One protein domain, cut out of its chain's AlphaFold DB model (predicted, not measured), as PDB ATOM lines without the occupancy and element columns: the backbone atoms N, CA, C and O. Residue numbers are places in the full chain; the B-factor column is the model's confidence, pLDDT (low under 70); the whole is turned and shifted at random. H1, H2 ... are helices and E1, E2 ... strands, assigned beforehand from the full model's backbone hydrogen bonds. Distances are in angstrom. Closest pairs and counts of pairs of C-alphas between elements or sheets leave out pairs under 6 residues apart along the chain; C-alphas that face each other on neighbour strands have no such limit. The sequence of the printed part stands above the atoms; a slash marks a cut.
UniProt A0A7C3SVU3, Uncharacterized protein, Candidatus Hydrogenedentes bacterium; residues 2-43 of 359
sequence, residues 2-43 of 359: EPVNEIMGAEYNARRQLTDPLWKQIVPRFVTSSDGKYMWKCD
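AT A GLANCE: This is residues 2 to 43 of the 359 residues of an uncharacterized protein of Candidatus Hydrogenedentes bacterium (UniProt A0A7C3SVU3). A slender two-strand hairpin, E1 and E2, makes one end of a loose, elongated piece, and the short helix H2 lies toward the other end. The small helix H1 leads into H2, and the long unnamed stretch of residues 18 to 29 folds back from H2 to the hairpin. The 42 printed residues hold two named helices and two named strands, in the order H1, H2, E1, E2; the sheet, E1 - E2, is antiparallel. The class is mixed, helices and strands, though 18 of the 42 residues, under half, are in named elements. The whole is loose, with a radius of gyration of the C-alphas of 11.7 A, and spans 37 by 18 by 11 A, only just a rod.

HOW THE PARTS SIT: H1, residues 4 to 7, and H2, residues 10 to 17, meet only through their tight link. H1 is too short for any O i to N i+4 pair; in H2 every such pair is within hydrogen-bond range. E1, residues 30 to 32, and E2, residues 39 to 41, form a hairpin, antiparallel at 152 degrees. N 31 and O 40 are 2.9 A apart, and N 40 and O 31 2.8 A, both within hydrogen-bond range. The closest C-alphas of H1 and E1, those of Asn 5 and Phe 30, are 6.8 A apart. E2 is apart from H1 and from H2.

IN THESE COORDINATES: H1 begins at C-alpha 4, (-31.213, -40.053, -35.910), and is 5.1 A long from first to last C-alpha. H2 measures 10.5 A and ends at C-alpha 17, (-38.102, -30.037, -22.047). E1 measures 6.5 A; E2 measures 6.6 A and ends at C-alpha 41, (-39.076, -46.589, -32.863).

THE WHOLE: The two C-alphas farthest apart, those of Thr 19 and Asp 35, are 37.5 A apart. The link from H2 to E1, 12 residues, is long; that from E1 to E2, 6 residues, is short. The printed part has no cut. Its mean pLDDT is 90.7, and no printed residue is under 70.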
ATOM      1  N   GLU A   2     -29.800 -41.578 -41.956       73.44
ATOM      2  CA  GLU A   2     -29.496 -40.422 -41.105       73.44
ATOM      3  C   GLU A   2     -29.161 -40.889 -39.675       73.44
ATOM      4  O   GLU A   2     -29.781 -41.842 -39.188       73.44
ATOM      5  N   PRO A   3     -28.203 -40.250 -38.980       85.50
ATOM      6  CA  PRO A   3     -27.814 -40.628 -37.624       85.50
ATOM      7  C   PRO A   3     -28.832 -40.099 -36.600       85.50
ATOM      8  O   PRO A   3     -28.535 -39.261 -35.752       85.50
ATOM      9  N   VAL A   4     -30.074 -40.582 -36.678       86.75
ATOM     10  CA  VAL A   4     -31.213 -40.053 -35.910       86.75
ATOM     11  C   VAL A   4     -30.974 -40.089 -34.396       86.75
ATOM     12  O   VAL A   4     -31.324 -39.142 -33.695       86.75
ATOM     13  N   ASN A   5     -30.338 -41.148 -33.889       86.75
ATOM     14  CA  ASN A   5     -29.989 -41.270 -32.470       86.75
ATOM     15  C   ASN A   5     -28.981 -40.200 -32.008       86.75
ATOM     16  O   ASN A   5     -29.025 -39.796 -30.848       86.75
ATOM     17  N   GLU A   6     -28.107 -39.727 -32.900       86.69
ATOM     18  CA  GLU A   6     -27.139 -38.663 -32.612       86.69
ATOM     19  C   GLU A   6     -27.813 -37.287 -32.685       86.69
ATOM     20  O   GLU A   6     -27.665 -36.468 -31.780       86.69
ATOM     21  N   ILE A   7     -28.627 -37.056 -33.723       89.69
ATOM     22  CA  ILE A   7     -29.320 -35.777 -33.951       89.69
ATOM     23  C   ILE A   7     -30.381 -35.515 -32.868       89.69
ATOM     24  O   ILE A   7     -30.524 -34.391 -32.382       89.69
ATOM     25  N   MET A   8     -31.131 -36.548 -32.477       90.56
ATOM     26  CA  MET A   8     -32.265 -36.462 -31.549       90.56
ATOM     27  C   MET A   8     -31.988 -37.130 -30.189       90.56
ATOM     28  O   MET A   8     -32.901 -37.697 -29.582       90.56
ATOM     29  N   GLY A   9     -30.740 -37.053 -29.714       89.88
ATOM     30  CA  GLY A   9     -30.293 -37.600 -28.429       89.88
ATOM     31  C   GLY A   9     -30.650 -36.753 -27.193       89.88
ATOM     32  O   GLY A   9     -31.567 -35.928 -27.204       89.88
ATOM     33  N   ALA A  10     -29.901 -36.943 -26.100       92.38
ATOM     34  CA  ALA A  10     -30.190 -36.343 -24.790       92.38
ATOM     35  C   ALA A  10     -30.240 -34.802 -24.802       92.38
ATOM     36  O   ALA A  10     -31.139 -34.210 -24.205       92.38
ATOM     37  N   GLU A  11     -29.327 -34.140 -25.520       92.44
ATOM     38  CA  GLU A  11     -29.315 -32.673 -25.627       92.44
ATOM     39  C   GLU A  11     -30.547 -32.128 -26.354       92.44
ATOM     40  O   GLU A  11     -31.120 -31.115 -25.950       92.44
ATOM     41  N   TYR A  12     -30.984 -32.806 -27.418       93.69
ATOM     42  CA  TYR A  12     -32.211 -32.444 -28.121       93.69
ATOM     43  C   TYR A  12     -33.423 -32.558 -27.188       93.69
ATOM     44  O   TYR A  12     -34.239 -31.638 -27.126       93.69
ATOM     45  N   ASN A  13     -33.508 -33.647 -26.416       93.25
ATOM     46  CA  ASN A  13     -34.570 -33.839 -25.428       93.25
ATOM     47  C   ASN A  13     -34.544 -32.760 -24.343       93.25
ATOM     48  O   ASN A  13     -35.588 -32.197 -24.030       93.25
ATOM     49  N   ALA A  14     -33.363 -32.423 -23.818       93.00
ATOM     50  CA  ALA A  14     -33.211 -31.369 -22.819       93.00
ATOM     51  C   ALA A  14     -33.688 -30.005 -23.350       93.00
ATOM     52  O   ALA A  14     -34.389 -29.287 -22.644       93.00
ATOM     53  N   ARG A  15     -33.390 -29.668 -24.616       94.56
ATOM     54  CA  ARG A  15     -33.916 -28.448 -25.255       94.56
ATOM     55  C   ARG A  15     -35.441 -28.465 -25.377       94.56
ATOM     56  O   ARG A  15     -36.071 -27.446 -25.124       94.56
ATOM     57  N   ARG A  16     -36.040 -29.604 -25.741       93.50
ATOM     58  CA  ARG A  16     -37.506 -29.746 -25.837       93.50
ATOM     59  C   ARG A  16     -38.197 -29.619 -24.480       93.50
ATOM     60  O   ARG A  16     -39.239 -28.975 -24.407       93.50
ATOM     61  N   GLN A  17     -37.585 -30.137 -23.416       94.31
ATOM     62  CA  GLN A  17     -38.102 -30.037 -22.047       94.31
ATOM     63  C   GLN A  17     -38.245 -28.591 -21.543       94.31
ATOM     64  O   GLN A  17     -39.053 -28.340 -20.653       94.31
ATOM     65  N   LEU A  18     -37.517 -27.630 -22.128       93.19
ATOM     66  CA  LEU A  18     -37.651 -26.205 -21.793       93.19
ATOM     67  C   LEU A  18     -39.004 -25.618 -22.220       93.19
ATOM     68  O   LEU A  18     -39.516 -24.724 -21.554       93.19
ATOM     69  N   THR A  19     -39.568 -26.097 -23.331       90.12
ATOM     70  CA  THR A  19     -40.860 -25.630 -23.867       90.12
ATOM     71  C   THR A  19     -42.003 -26.596 -23.577       90.12
ATOM     72  O   THR A  19     -43.160 -26.200 -23.590       90.12
ATOM     73  N   ASP A  20     -41.679 -27.864 -23.336       89.12
ATOM     74  CA  ASP A  20     -42.626 -28.940 -23.077       89.12
ATOM     75  C   ASP A  20     -42.125 -29.778 -21.890       89.12
ATOM     76  O   ASP A  20     -41.387 -30.750 -22.081       89.12
ATOM     77  N   PRO A  21     -42.502 -29.418 -20.651       87.06
ATOM     78  CA  PRO A  21     -42.016 -30.088 -19.445       87.06
ATOM     79  C   PRO A  21     -42.345 -31.587 -19.367       87.06
ATOM     80  O   PRO A  21     -41.727 -32.304 -18.581       87.06
ATOM     81  N   LEU A  22     -43.305 -32.074 -20.163       87.12
ATOM     82  CA  LEU A  22     -43.688 -33.488 -20.225       87.12
ATOM     83  C   LEU A  22     -42.886 -34.276 -21.273       87.12
ATOM     84  O   LEU A  22     -43.085 -35.485 -21.420       87.12
ATOM     85  N   TRP A  23     -41.972 -33.627 -22.000       90.88
ATOM     86  CA  TRP A  23     -41.123 -34.285 -22.985       90.88
ATOM     87  C   TRP A  23     -40.220 -35.340 -22.330       90.88
ATOM     88  O   TRP A  23     -39.478 -35.059 -21.385       90.88
ATOM     89  N   LYS A  24     -40.260 -36.575 -22.843       91.25
ATOM     90  CA  LYS A  24     -39.479 -37.701 -22.314       91.25
ATOM     91  C   LYS A  24     -38.016 -37.649 -22.769       91.25
ATOM     92  O   LYS A  24     -37.682 -37.157 -23.847       91.25
ATOM     93  N   GLN A  25     -37.133 -38.228 -21.957       91.94
ATOM     94  CA  GLN A  25     -35.773 -38.563 -22.382       91.94
ATOM     95  C   GLN A  25     -35.814 -39.856 -23.197       91.94
ATOM     96  O   GLN A  25     -35.805 -40.949 -22.643       91.94
ATOM     97  N   ILE A  26     -35.910 -39.705 -24.515       91.19
ATOM     98  CA  ILE A  26     -36.047 -40.803 -25.474       91.19
ATOM     99  C   ILE A  26     -34.667 -41.039 -26.082       91.19
ATOM    100  O   ILE A  26     -34.264 -40.336 -27.013       91.19
ATOM    101  N   VAL A  27     -33.906 -41.942 -25.467       89.75
ATOM    102  CA  VAL A  27     -32.558 -42.319 -25.898       89.75
ATOM    103  C   VAL A  27     -32.395 -43.834 -25.714       89.75
ATOM    104  O   VAL A  27     -32.401 -44.289 -24.569       89.75
ATOM    105  N   PRO A  28     -32.205 -44.608 -26.800       91.12
ATOM    106  CA  PRO A  28     -32.154 -44.170 -28.201       91.12
ATOM    107  C   PRO A  28     -33.541 -43.779 -28.761       91.12
ATOM    108  O   PRO A  28     -34.562 -43.971 -28.113       91.12
ATOM    109  N   ARG A  29     -33.584 -43.201 -29.970       91.69
ATOM    110  CA  ARG A  29     -34.825 -43.002 -30.748       91.69
ATOM    111  C   ARG A  29     -35.276 -44.256 -31.463       91.69
ATOM    112  O   ARG A  29     -36.469 -44.451 -31.657       91.69
ATOM    113  N   PHE A  30     -34.303 -45.052 -31.877       92.62
ATOM    114  CA  PHE A  30     -34.526 -46.353 -32.460       92.62
ATOM    115  C   PHE A  30     -33.641 -47.378 -31.765       92.62
ATOM    116  O   PHE A  30     -32.417 -47.206 -31.716       92.62
ATOM    117  N   VAL A  31     -34.256 -48.443 -31.256       92.38
ATOM    118  CA  VAL A  31     -33.566 -49.609 -30.697       92.38
ATOM    119  C   VAL A  31     -33.396 -50.652 -31.785       92.38
ATOM    120  O   VAL A  31     -34.356 -51.022 -32.455       92.38
ATOM    121  N   THR A  32     -32.182 -51.162 -31.946       90.75
ATOM    122  CA  THR A  32     -31.914 -52.281 -32.851       90.75
ATOM    123  C   THR A  32     -32.330 -53.599 -32.195       90.75
ATOM    124  O   THR A  32     -32.064 -53.815 -31.012       90.75
ATOM    125  N   SER A  33     -32.982 -54.486 -32.947       90.50
ATOM    126  CA  SER A  33     -33.286 -55.846 -32.496       90.50
ATOM    127  C   SER A  33     -32.011 -56.614 -32.133       90.50
ATOM    128  O   SER A  33     -30.925 -56.327 -32.637       90.50
ATOM    129  N   SER A  34     -32.135 -57.629 -31.272       91.12
ATOM    130  CA  SER A  34     -30.994 -58.442 -30.821       91.12
ATOM    131  C   SER A  34     -30.258 -59.156 -31.960       91.12
ATOM    132  O   SER A  34     -29.061 -59.406 -31.849       91.12
ATOM    133  N   ASP A  35     -30.953 -59.457 -33.059       94.31
ATOM    134  CA  ASP A  35     -30.386 -60.051 -34.272       94.31
ATOM    135  C   ASP A  35     -29.839 -59.019 -35.277       94.31
ATOM    136  O   ASP A  35     -29.332 -59.400 -36.332       94.31
ATOM    137  N   GLY A  36     -29.938 -57.721 -34.976       92.75
ATOM    138  CA  GLY A  36     -29.429 -56.641 -35.818       92.75
ATOM    139  C   GLY A  36     -30.259 -56.331 -37.067       92.75
ATOM    140  O   GLY A  36     -29.845 -55.484 -37.855       92.75
ATOM    141  N   LYS A  37     -31.395 -57.009 -37.289       93.75
ATOM    142  CA  LYS A  37     -32.156 -56.917 -38.551       93.75
ATOM    143  C   LYS A  37     -33.212 -55.821 -38.577       93.75
ATOM    144  O   LYS A  37     -33.553 -55.341 -39.655       93.75
ATOM    145  N   TYR A  38     -33.735 -55.441 -37.417       90.94
ATOM    146  CA  TYR A  38     -34.844 -54.505 -37.288       90.94
ATOM    147  C   TYR A  38     -34.472 -53.340 -36.381       90.94
ATOM    148  O   TYR A  38     -33.603 -53.442 -35.515       90.94
ATOM    149  N   MET A  39     -35.164 -52.222 -36.578       90.31
ATOM    150  CA  MET A  39     -35.099 -51.060 -35.704       90.31
ATOM    151  C   MET A  39     -36.512 -50.709 -35.257       90.31
ATOM    152  O   MET A  39     -37.410 -50.579 -36.083       90.31
ATOM    153  N   TRP A  40     -36.691 -50.543 -33.953       89.25
ATOM    154  CA  TRP A  40     -37.964 -50.208 -33.326       89.25
ATOM    155  C   TRP A  40     -37.926 -48.756 -32.890       89.25
ATOM    156  O   TRP A  40     -37.001 -48.359 -32.180       89.25
ATOM    157  N   LYS A  41     -38.907 -47.967 -33.322       91.56
ATOM    158  CA  LYS A  41     -39.076 -46.589 -32.863       91.56
ATOM    159  C   LYS A  41     -39.440 -46.590 -31.376       91.56
ATOM    160  O   LYS A  41     -40.287 -47.367 -30.952       91.56
ATOM    161  N   CYS A  42     -38.798 -45.723 -30.603       93.12
ATOM    162  CA  CYS A  42     -39.100 -45.517 -29.189       93.12
ATOM    163  C   CYS A  42     -40.118 -44.393 -29.007       93.12
ATOM    164  O   CYS A  42     -40.195 -43.461 -29.814       93.12
ATOM    165  N   ASP A  43     -40.846 -44.462 -27.900       93.12
ATOM    166  CA  ASP A  43     -41.934 -43.568 -27.517       93.12
ATOM    167  C   ASP A  43     -43.006 -43.447 -28.607       93.12
ATOM    168  O   ASP A  43     -43.460 -42.350 -28.939       93.12
TER     169      ASP A  43